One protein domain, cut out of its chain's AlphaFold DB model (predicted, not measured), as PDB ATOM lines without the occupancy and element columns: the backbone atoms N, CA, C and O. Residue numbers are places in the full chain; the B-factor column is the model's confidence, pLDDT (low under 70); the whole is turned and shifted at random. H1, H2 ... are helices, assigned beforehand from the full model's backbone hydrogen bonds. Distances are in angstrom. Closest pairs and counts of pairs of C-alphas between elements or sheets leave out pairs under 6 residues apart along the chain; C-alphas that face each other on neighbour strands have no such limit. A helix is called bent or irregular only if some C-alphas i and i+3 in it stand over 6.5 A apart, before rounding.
ATOM      1  N   THR A 224      -5.441  10.667  30.260       89.25
ATOM      2  CA  THR A 224      -6.812  10.975  29.831       89.25
ATOM      3  C   THR A 224      -7.022  12.451  29.515       89.25
ATOM      4  O   THR A 224      -8.050  12.796  28.947       89.25
ATOM      5  N   ASP A 225      -6.072  13.312  29.879       92.75
ATOM      6  CA  ASP A 225      -6.214  14.764  29.839       92.75
ATOM      7  C   ASP A 225      -5.081  15.396  29.012       92.75
ATOM      8  O   ASP A 225      -3.903  15.299  29.362       92.75
ATOM      9  N   GLU A 226      -5.433  16.009  27.880       93.25
ATOM     10  CA  GLU A 226      -4.475  16.592  26.928       93.25
ATOM     11  C   GLU A 226      -3.736  17.806  27.512       93.25
ATOM     12  O   GLU A 226      -2.532  17.951  27.296       93.25
ATOM     13  N   THR A 227      -4.409  18.644  28.306       94.81
ATOM     14  CA  THR A 227      -3.782  19.803  28.966       94.81
ATOM     15  C   THR A 227      -2.675  19.342  29.909       94.81
ATOM     16  O   THR A 227      -1.576  19.899  29.935       94.81
ATOM     17  N   VAL A 228      -2.937  18.261  30.640       95.31
ATOM     18  CA  VAL A 228      -1.961  17.649  31.541       95.31
ATOM     19  C   VAL A 228      -0.843  16.934  30.784       95.31
ATOM     20  O   VAL A 228       0.305  16.953  31.227       95.31
ATOM     21  N   ARG A 229      -1.136  16.317  29.637       95.75
ATOM     22  CA  ARG A 229      -0.108  15.704  28.786       95.75
ATOM     23  C   ARG A 229       0.920  16.737  28.322       95.75
ATOM     24  O   ARG A 229       2.120  16.484  28.410       95.75
ATOM     25  N   ARG A 230       0.465  17.929  27.927       95.88
ATOM     26  CA  ARG A 230       1.346  19.069  27.613       95.88
ATOM     27  C   ARG A 230       2.145  19.527  28.830       95.88
ATOM     28  O   ARG A 230       3.345  19.756  28.716       95.88
ATOM     29  N   PHE A 231       1.529  19.585  30.013       97.62
ATOM     30  CA  PHE A 231       2.269  19.839  31.252       97.62
ATOM     31  C   PHE A 231       3.373  18.797  31.495       97.62
ATOM     32  O   PHE A 231       4.481  19.167  31.871       97.62
ATOM     33  N   ALA A 232       3.109  17.508  31.254       97.88
ATOM     34  CA  ALA A 232       4.109  16.458  31.425       97.88
ATOM     35  C   ALA A 232       5.320  16.654  30.498       97.88
ATOM     36  O   ALA A 232       6.453  16.488  30.949       97.88
ATOM     37  N   GLN A 233       5.094  17.079  29.248       98.06
ATOM     38  CA  GLN A 233       6.166  17.489  28.333       98.06
ATOM     39  C   GLN A 233       6.967  18.668  28.906       98.06
ATOM     40  O   GLN A 233       8.188  18.573  29.023       98.06
ATOM     41  N   LYS A 234       6.289  19.740  29.350       98.31
ATOM     42  CA  LYS A 234       6.939  20.927  29.947       98.31
ATOM     43  C   LYS A 234       7.776  20.566  31.178       98.31
ATOM     44  O   LYS A 234       8.916  21.008  31.294       98.31
ATOM     45  N   LEU A 235       7.239  19.744  32.082       98.56
ATOM     46  CA  LEU A 235       7.949  19.297  33.283       98.56
ATOM     47  C   LEU A 235       9.155  18.423  32.933       98.56
ATOM     48  O   LEU A 235      10.218  18.575  33.534       98.56
ATOM     49  N   TRP A 236       9.002  17.518  31.966       98.50
ATOM     50  CA  TRP A 236      10.098  16.676  31.513       98.50
ATOM     51  C   TRP A 236      11.242  17.514  30.946       98.50
ATOM     52  O   TRP A 236      12.352  17.457  31.475       98.50
ATOM     53  N   ASP A 237      10.967  18.323  29.922       98.38
ATOM     54  CA  ASP A 237      11.994  19.105  29.233       98.38
ATOM     55  C   ASP A 237      12.579  20.220  30.114       98.38
ATOM     56  O   ASP A 237      13.767  20.516  30.004       98.38
ATOM     57  N   GLY A 238      11.774  20.818  30.998       97.88
ATOM     58  CA  GLY A 238      12.194  21.935  31.841       97.88
ATOM     59  C   GLY A 238      12.892  21.543  33.146       97.88
ATOM     60  O   GLY A 238      13.708  22.318  33.640       97.88
ATOM     61  N   ALA A 239      12.593  20.367  33.718       97.56
ATOM     62  CA  ALA A 239      13.042  20.028  35.074       97.56
ATOM     63  C   ALA A 239      13.702  18.648  35.236       97.56
ATOM     64  O   ALA A 239      14.549  18.497  36.118       97.56
ATOM     65  N   LEU A 240      13.333  17.636  34.441       98.12
ATOM     66  CA  LEU A 240      13.706  16.239  34.732       98.12
ATOM     67  C   LEU A 240      14.702  15.630  33.743       98.12
ATOM     68  O   LEU A 240      15.559  14.843  34.148       98.12
ATOM     69  N   LYS A 241      14.601  15.983  32.463       97.94
ATOM     70  CA  LYS A 241      15.420  15.424  31.386       97.94
ATOM     71  C   LYS A 241      16.907  15.678  31.627       97.94
ATOM     72  O   LYS A 241      17.340  16.817  31.790       97.94
ATOM     73  N   GLY A 242      17.698  14.609  31.640       97.69
ATOM     74  CA  GLY A 242      19.132  14.641  31.944       97.69
ATOM     75  C   GLY A 242      19.467  14.807  33.433       97.69
ATOM     76  O   GLY A 242      20.646  14.828  33.790       97.69
ATOM     77  N   ARG A 243      18.456  14.918  34.303       97.06
ATOM     78  CA  ARG A 243      18.590  15.112  35.753       97.06
ATOM     79  C   ARG A 243      18.013  13.957  36.565       97.06
ATOM     80  O   ARG A 243      18.066  14.002  37.788       97.06
ATOM     81  N   CYS A 244      17.522  12.873  35.961       96.75
ATOM     82  CA  CYS A 244      16.919  11.770  36.719       96.75
ATOM     83  C   CYS A 244      17.890  11.177  37.747       96.75
ATOM     84  O   CYS A 244      17.486  10.856  38.860       96.75
ATOM     85  N   LYS A 245      19.187  11.095  37.422       96.00
ATOM     86  CA  LYS A 245      20.228  10.612  38.348       96.00
ATOM     87  C   LYS A 245      20.365  11.476  39.606       96.00
ATOM     88  O   LYS A 245      20.702  10.944  40.658       96.00
ATOM     89  N   GLU A 246      20.126  12.781  39.500       95.38
ATOM     90  CA  GLU A 246      20.146  13.706  40.638       95.38
ATOM     91  C   GLU A 246      19.034  13.376  41.631       95.38
ATOM     92  O   GLU A 246      19.214  13.577  42.822       95.38
ATOM     93  N   TRP A 247      17.908  12.845  41.163       95.50
ATOM     94  CA  TRP A 247      16.702  12.641  41.965       95.50
ATOM     95  C   TRP A 247      16.444  11.181  42.335       95.50
ATOM     96  O   TRP A 247      15.712  10.909  43.286       95.50
ATOM     97  N   PHE A 248      17.042  10.250  41.600       95.75
ATOM     98  CA  PHE A 248      16.856   8.817  41.771       95.75
ATOM     99  C   PHE A 248      17.271   8.340  43.170       95.75
ATOM    100  O   PHE A 248      18.338   8.702  43.673       95.75
ATOM    101  N   GLY A 249      16.445   7.495  43.787       93.19
ATOM    102  CA  GLY A 249      16.647   6.989  45.145       93.19
ATOM    103  C   GLY A 249      16.208   7.966  46.239       93.19
ATOM    104  O   GLY A 249      16.608   7.812  47.393       93.19
ATOM    105  N   SER A 250      15.417   8.986  45.896       93.88
ATOM    106  CA  SER A 250      14.850   9.954  46.844       93.88
ATOM    107  C   SER A 250      13.318   9.927  46.827       93.88
ATOM    108  O   SER A 250      12.696   9.162  46.090       93.88
ATOM    109  N   HIS A 251      12.667  10.806  47.596       92.50
ATOM    110  CA  HIS A 251      11.213  10.993  47.509       92.50
ATOM    111  C   HIS A 251      10.718  11.275  46.079       92.50
ATOM    112  O   HIS A 251       9.586  10.904  45.746       92.50
ATOM    113  N   ALA A 252      11.564  11.853  45.221       96.19
ATOM    114  CA  ALA A 252      11.271  12.132  43.820       96.19
ATOM    115  C   ALA A 252      10.975  10.877  42.978       96.19
ATOM    116  O   ALA A 252      10.333  11.003  41.935       96.19
ATOM    117  N   ASP A 253      11.337   9.671  43.435       96.56
ATOM    118  CA  ASP A 253      11.109   8.416  42.702       96.56
ATOM    119  C   ASP A 253       9.639   8.218  42.309       96.56
ATOM    120  O   ASP A 253       9.341   7.689  41.243       96.56
ATOM    121  N   LYS A 254       8.695   8.710  43.118       96.19
ATOM    122  CA  LYS A 254       7.262   8.647  42.790       96.19
ATOM    123  C   LYS A 254       6.878   9.530  41.601       96.19
ATOM    124  O   LYS A 254       5.977   9.161  40.850       96.19
ATOM    125  N   VAL A 255       7.522  10.687  41.450       97.94
ATOM    126  CA  VAL A 255       7.332  11.587  40.301       97.94
ATOM    127  C   VAL A 255       8.005  10.979  39.077       97.94
ATOM    128  O   VAL A 255       7.347  10.831  38.053       97.94
ATOM    129  N   LEU A 256       9.255  10.521  39.208       97.75
ATOM    130  CA  LEU A 256       9.991   9.842  38.136       97.75
ATOM    131  C   LEU A 256       9.229   8.613  37.609       97.75
ATOM    132  O   LEU A 256       9.070   8.447  36.403       97.75
ATOM    133  N   ALA A 257       8.672   7.795  38.503       96.94
ATOM    134  CA  ALA A 257       7.835   6.659  38.132       96.94
ATOM    135  C   ALA A 257       6.528   7.077  37.436       96.94
ATOM    136  O   ALA A 257       6.054   6.360  36.559       96.94
ATOM    137  N   ALA A 258       5.932   8.217  37.803       97.06
ATOM    138  CA  ALA A 258       4.708   8.708  37.167       97.06
ATOM    139  C   ALA A 258       4.937   9.248  35.748       97.06
ATOM    140  O   ALA A 258       4.034   9.138  34.921       97.06
ATOM    141  N   VAL A 259       6.132   9.768  35.443       96.94
ATOM    142  CA  VAL A 259       6.502  10.185  34.077       96.94
ATOM    143  C   VAL A 259       6.451   9.005  33.098       96.94
ATOM    144  O   VAL A 259       6.053   9.178  31.954       96.94
ATOM    145  N   LEU A 260       6.742   7.782  33.555       95.81
ATOM    146  CA  LEU A 260       6.650   6.559  32.742       95.81
ATOM    147  C   LEU A 260       5.212   6.163  32.361       95.81
ATOM    148  O   LEU A 260       5.022   5.204  31.616       95.81
ATOM    149  N   SER A 261       4.193   6.850  32.887       93.00
ATOM    150  CA  SER A 261       2.804   6.688  32.450       93.00
ATOM    151  C   SER A 261       2.074   8.028  32.331       93.00
ATOM    152  O   SER A 261       0.900   8.123  32.706       93.00
ATOM    153  N   CYS A 262       2.757   9.086  31.895       94.69
ATOM    154  CA  CYS A 262       2.148  10.412  31.786       94.69
ATOM    155  C   CYS A 262       1.230  10.567  30.562       94.69
ATOM    156  O   CYS A 262       0.604  11.611  30.397       94.69
ATOM    157  N   GLY A 263       1.119   9.543  29.709       93.75
ATOM    158  CA  GLY A 263       0.282   9.544  28.512       93.75
ATOM    159  C   GLY A 263       0.932  10.192  27.290       93.75
ATOM    160  O   GLY A 263       0.302  10.224  26.236       93.75
ATOM    161  N   ASP A 264       2.164  10.691  27.415       96.75
ATOM    162  CA  ASP A 264       2.953  11.196  26.296       96.75
ATOM    163  C   ASP A 264       4.018  10.175  25.889       96.75
ATOM    164  O   ASP A 264       4.956   9.903  26.634       96.75
ATOM    165  N   VAL A 265       3.888   9.627  24.681       96.00
ATOM    166  CA  VAL A 265       4.750   8.534  24.205       96.00
ATOM    167  C   VAL A 265       6.219   8.956  24.090       96.00
ATOM    168  O   VAL A 265       7.113   8.137  24.313       96.00
ATOM    169  N   ALA A 266       6.494  10.214  23.733       97.50
ATOM    170  CA  ALA A 266       7.861  10.694  23.558       97.50
ATOM    171  C   ALA A 266       8.557  10.878  24.912       97.50
ATOM    172  O   ALA A 266       9.694  10.431  25.084       97.50
ATOM    173  N   VAL A 267       7.856  11.471  25.878       98.12
ATOM    174  CA  VAL A 267       8.325  11.632  27.258       98.12
ATOM    175  C   VAL A 267       8.504  10.271  27.930       98.12
ATOM    176  O   VAL A 267       9.563  10.017  28.496       98.12
ATOM    177  N   GLU A 268       7.531   9.363  27.819       97.38
ATOM    178  CA  GLU A 268       7.609   8.016  28.405       97.38
ATOM    179  C   GLU A 268       8.820   7.233  27.876       97.38
ATOM    180  O   GLU A 268       9.538   6.582  28.642       97.38
ATOM    181  N   LYS A 269       9.092   7.333  26.568       98.12
ATOM    182  CA  LYS A 269      10.270   6.721  25.946       98.12
ATOM    183  C   LYS A 269      11.571   7.344  26.460       98.12
ATOM    184  O   LYS A 269      12.461   6.605  26.877       98.12
ATOM    185  N   ALA A 270      11.677   8.671  26.462       98.19
ATOM    186  CA  ALA A 270      12.877   9.368  26.931       98.19
ATOM    187  C   ALA A 270      13.163   9.084  28.417       98.19
ATOM    188  O   ALA A 270      14.298   8.793  28.793       98.19
ATOM    189  N   ALA A 271      12.125   9.083  29.255       97.69
ATOM    190  CA  ALA A 271      12.232   8.738  30.668       97.69
ATOM    191  C   ALA A 271      12.639   7.275  30.877       97.69
ATOM    192  O   ALA A 271      13.443   6.982  31.761       97.69
ATOM    193  N   THR A 272      12.141   6.358  30.042       97.44
ATOM    194  CA  THR A 272      12.563   4.949  30.058       97.44
ATOM    195  C   THR A 272      14.060   4.820  29.782       97.44
ATOM    196  O   THR A 272      14.761   4.154  30.544       97.44
ATOM    197  N   GLU A 273      14.558   5.484  28.737       97.62
ATOM    198  CA  GLU A 273      15.977   5.462  28.360       97.62
ATOM    199  C   GLU A 273      16.884   5.998  29.483       97.62
ATOM    200  O   GLU A 273      17.959   5.445  29.725       97.62
ATOM    201  N   GLU A 274      16.442   7.026  30.214       97.75
ATOM    202  CA  GLU A 274      17.220   7.633  31.298       97.75
ATOM    203  C   GLU A 274      17.155   6.842  32.621       97.75
ATOM    204  O   GLU A 274      18.173   6.678  33.302       97.75
ATOM    205  N   LEU A 275      15.983   6.311  32.991       96.81
ATOM    206  CA  LEU A 275      15.763   5.632  34.277       96.81
ATOM    207  C   LEU A 275      16.192   4.161  34.271       96.81
ATOM    208  O   LEU A 275      16.664   3.652  35.291       96.81
ATOM    209  N   GLN A 276      16.069   3.463  33.140       95.75
ATOM    210  CA  GLN A 276      16.414   2.043  33.032       95.75
ATOM    211  C   GLN A 276      17.842   1.702  33.511       95.75
ATOM    212  O   GLN A 276      17.978   0.768  34.312       95.75
ATOM    213  N   PRO A 277      18.913   2.420  33.111       95.81
ATOM    214  CA  PRO A 277      20.259   2.131  33.606       95.81
ATOM    215  C   PRO A 277      20.445   2.445  35.098       95.81
ATOM    216  O   PRO A 277      21.310   1.839  35.733       95.81
ATOM    217  N   LEU A 278      19.670   3.371  35.673       95.62
ATOM    218  CA  LEU A 278      19.730   3.696  37.103       95.62
ATOM    219  C   LEU A 278      19.123   2.567  37.943       95.62
ATOM    220  O   LEU A 278      19.766   2.081  38.873       95.62
ATOM    221  N   VAL A 279      17.948   2.071  37.540       94.00
ATOM    222  CA  VAL A 279      17.285   0.930  38.191       94.00
ATOM    223  C   VAL A 279      18.121  -0.343  38.073       94.00
ATOM    224  O   VAL A 279      18.294  -1.060  39.059       94.00
ATOM    225  N   ALA A 280      18.700  -0.610  36.897       91.75
ATOM    226  CA  ALA A 280      19.546  -1.787  36.690       91.75
ATOM    227  C   ALA A 280      20.765  -1.808  37.632       91.75
ATOM    228  O   ALA A 280      21.127  -2.860  38.156       91.75
ATOM    229  N   LYS A 281      21.375  -0.645  37.900       88.94
ATOM    230  CA  LYS A 281      22.515  -0.518  38.826       88.94
ATOM    231  C   LYS A 281      22.140  -0.717  40.293       88.94
ATOM    232  O   LYS A 281      23.001  -1.111  41.072       88.94
ATOM    233  N   GLN A 282      20.884  -0.476  40.673       84.81
ATOM    234  CA  GLN A 282      20.401  -0.688  42.042       84.81
ATOM    235  C   GLN A 282      20.275  -2.185  42.402       84.81
ATOM    236  O   GLN A 282      20.111  -2.523  43.570       84.81
ATOM    237  N   GLY A 283      20.383  -3.094  41.422       66.31
ATOM    238  CA  GLY A 283      20.448  -4.542  41.657       66.31
ATOM    239  C   GLY A 283      19.100  -5.214  41.950       66.31
ATOM    240  O   GLY A 283      19.072  -6.367  42.377       66.31
ATOM    241  N   GLY A 284      17.977  -4.523  41.726       64.81
ATOM    242  CA  GLY A 284      16.637  -5.088  41.895       64.81
ATOM    243  C   GLY A 284      16.258  -6.029  40.747       64.81
ATOM    244  O   GLY A 284      16.285  -5.634  39.583       64.81
ATOM    245  N   ALA A 285      15.844  -7.258  41.069       58.50
ATOM    246  CA  ALA A 285      15.484  -8.297  40.092       58.50
ATOM    247  C   ALA A 285      14.276  -7.954  39.188       58.50
ATOM    248  O   ALA A 285      14.029  -8.650  38.208       58.50
ATOM    249  N   GLY A 286      13.539  -6.886  39.506       73.38
ATOM    250  CA  GLY A 286      12.262  -6.550  38.879       73.38
ATOM    251  C   GLY A 286      12.297  -5.631  37.657       73.38
ATOM    252  O   GLY A 286      11.273  -5.404  37.009       73.38
ATOM    253  N   GLY A 287      13.461  -5.066  37.328       89.06
ATOM    254  CA  GLY A 287      13.581  -4.094  36.239       89.06
ATOM    255  C   GLY A 287      12.758  -2.810  36.452       89.06
ATOM    256  O   GLY A 287      12.208  -2.551  37.525       89.06
ATOM    257  N   LEU A 288      12.687  -1.974  35.409       92.62
ATOM    258  CA  LEU A 288      12.091  -0.632  35.482       92.62
ATOM    259  C   LEU A 288      10.596  -0.654  35.838       92.62
ATOM    260  O   LEU A 288      10.140   0.161  36.636       92.62
ATOM    261  N   GLN A 289       9.832  -1.593  35.276       90.75
ATOM    262  CA  GLN A 289       8.385  -1.643  35.485       90.75
ATOM    263  C   GLN A 289       8.022  -2.010  36.928       90.75
ATOM    264  O   GLN A 289       7.105  -1.417  37.497       90.75
ATOM    265  N   GLU A 290       8.717  -2.974  37.537       91.88
ATOM    266  CA  GLU A 290       8.457  -3.333  38.934       91.88
ATOM    267  C   GLU A 290       8.901  -2.227  39.890       91.88
ATOM    268  O   GLU A 290       8.186  -1.945  40.853       91.88
ATOM    269  N   TRP A 291      10.010  -1.539  39.587       94.62
ATOM    270  CA  TRP A 291      10.410  -0.332  40.312       94.62
ATOM    271  C   TRP A 291       9.341   0.764  40.215       94.62
ATOM    272  O   TRP A 291       8.956   1.345  41.226       94.62
ATOM    273  N   ALA A 292       8.783   1.017  39.032       93.19
ATOM    274  CA  ALA A 292       7.745   2.032  38.889       93.19
ATOM    275  C   ALA A 292       6.475   1.656  39.679       93.19
ATOM    276  O   ALA A 292       5.875   2.497  40.353       93.19
ATOM    277  N   VAL A 293       6.089   0.374  39.661       92.19
ATOM    278  CA  VAL A 293       4.948  -0.147  40.433       92.19
ATOM    279  C   VAL A 293       5.179  -0.030  41.942       92.19
ATOM    280  O   VAL A 293       4.251   0.349  42.659       92.19
ATOM    281  N   SER A 294       6.389  -0.300  42.444       91.81
ATOM    282  CA  SER A 294       6.698  -0.128  43.872       91.81
ATOM    283  C   SER A 294       6.631   1.340  44.314       91.81
ATOM    284  O   SER A 294       6.289   1.620  45.463       91.81
ATOM    285  N   HIS A 295       6.816   2.278  43.381       92.19
ATOM    286  CA  HIS A 295       6.635   3.721  43.581       92.19
ATOM    287  C   HIS A 295       5.224   4.218  43.212       92.19
ATOM    288  O   HIS A 295       4.951   5.418  43.113       92.19
ATOM    289  N   GLY A 296       4.280   3.278  43.106       82.44
ATOM    290  CA  GLY A 296       2.846   3.519  43.049       82.44
ATOM    291  C   GLY A 296       2.257   3.577  41.641       82.44
ATOM    292  O   GLY A 296       1.066   3.879  41.517       82.44
ATOM    293  N   LEU A 297       3.032   3.313  40.587       82.38
ATOM    294  CA  LEU A 297       2.461   3.148  39.253       82.38
ATOM    295  C   LEU A 297       1.443   1.997  39.265       82.38
ATOM    296  O   LEU A 297       1.674   0.949  39.874       82.38
ATOM    297  N   ALA A 298       0.303   2.177  38.599       78.56
ATOM    298  CA  ALA A 298      -0.665   1.095  38.474       78.56
ATOM    299  C   ALA A 298      -0.028  -0.080  37.714       78.56
ATOM    300  O   ALA A 298       0.637   0.118  36.694       78.56
ATOM    301  N   LYS A 299      -0.244  -1.313  38.189       73.50
ATOM    302  CA  LYS A 299       0.192  -2.507  37.454       73.50
ATOM    303  C   LYS A 299      -0.459  -2.493  36.072       73.50
ATOM    304  O   LYS A 299      -1.675  -2.331  35.970       73.50
ATOM    305  N   ALA A 300       0.338  -2.685  35.022       63.09
ATOM    306  CA  ALA A 300      -0.197  -2.881  33.684       63.09
ATOM    307  C   ALA A 300      -1.153  -4.082  33.727       63.09
ATOM    308  O   ALA A 300      -0.761  -5.184  34.119       63.09
TER     309      ALA A 300
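This is residues 224 to 300 of the 304 residues of the protein "Pumilio homology domain family member 6" of Tetraselmis sp. GSL018 (UniProt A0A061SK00). A long, kinked helix, H4, is the core of a small helical body: H3 folds against its first half as a hairpin partner, the short H2 packs near its kink, and H5 crosses it almost at a right angle. H1, the second long helix, comes in to the first half of H4 near Val 267 and stays apart from H5. The printed part has 77 residues with five named helices, H1 to H5 in order, and no named strand; the class is all helix, with the helices mostly crossed. It is compact, with a radius of gyration of the C-alphas of 11.8 A and spans of 36 by 26 by 20 A.

H1, residues 226 to 240, begins at C-alpha 226 at (-4.475, 16.592, 26.928) and is 19.8 A long; it is neither bent nor irregular, but only just: C-alphas 237 and 240 are 6.4 A apart. H2 is residues 244 to 247 and H3 is residues 253 to 259. H4, residues 265 to 281, begins at C-alpha 265 at (4.750, 8.534, 24.205) and is 24.7 A long. H4 has a kink of 34 degrees near residue 274 and is only just irregular, with C-alphas 274 and 277 6.7 A apart. H5, residues 287 to 294, is 11.0 A long and ends at C-alpha 294 at (6.698, -0.128, 43.872).

H4 is the hub and touches the four other helices. H3 and H4 form a helical hairpin: they touch at a shallow tilt of 30 degrees, opposite ways, H4 with residues 267 to 271 alone, and their closest C-alphas, of Val 259 and Glu 268, are 6.2 A apart. H5 touches H4, closest at the C-alphas of Gln 276 and Leu 288, 5.6 A, about perpendicular at 80 degrees. H5 also touches H3, closest at the C-alphas of Ala 257 and Ala 292, 4.7 A, about perpendicular at 73 degrees. H2 touches residues 274 to 278 of H4 alone, with the C-alphas of Cys 244 and Leu 275 closest at 6.7 A. H1, with residues 232 to 236 alone, and H4, with residue 267 alone, only just touch, with 3 pairs of C-alphas within 8 A; the closest, of Gln 233 and Val 267, are 6.3 A apart, and the tilt is steep at 42 degrees, the same way. H1 and H5 are apart. In H1, H3 and H5 every O i to N i+4 pair is within hydrogen-bond range, in H4 11 of 13 are, and H2 is too short for such a pair.

The C-alphas of Thr 227 and Gly 283, the two farthest apart, are 36.6 A apart. The printed part has no cut, and its four links between helices are tight. The mean pLDDT of the printed part is 92.6; residues 283 to 285 and residue 300 are under 70.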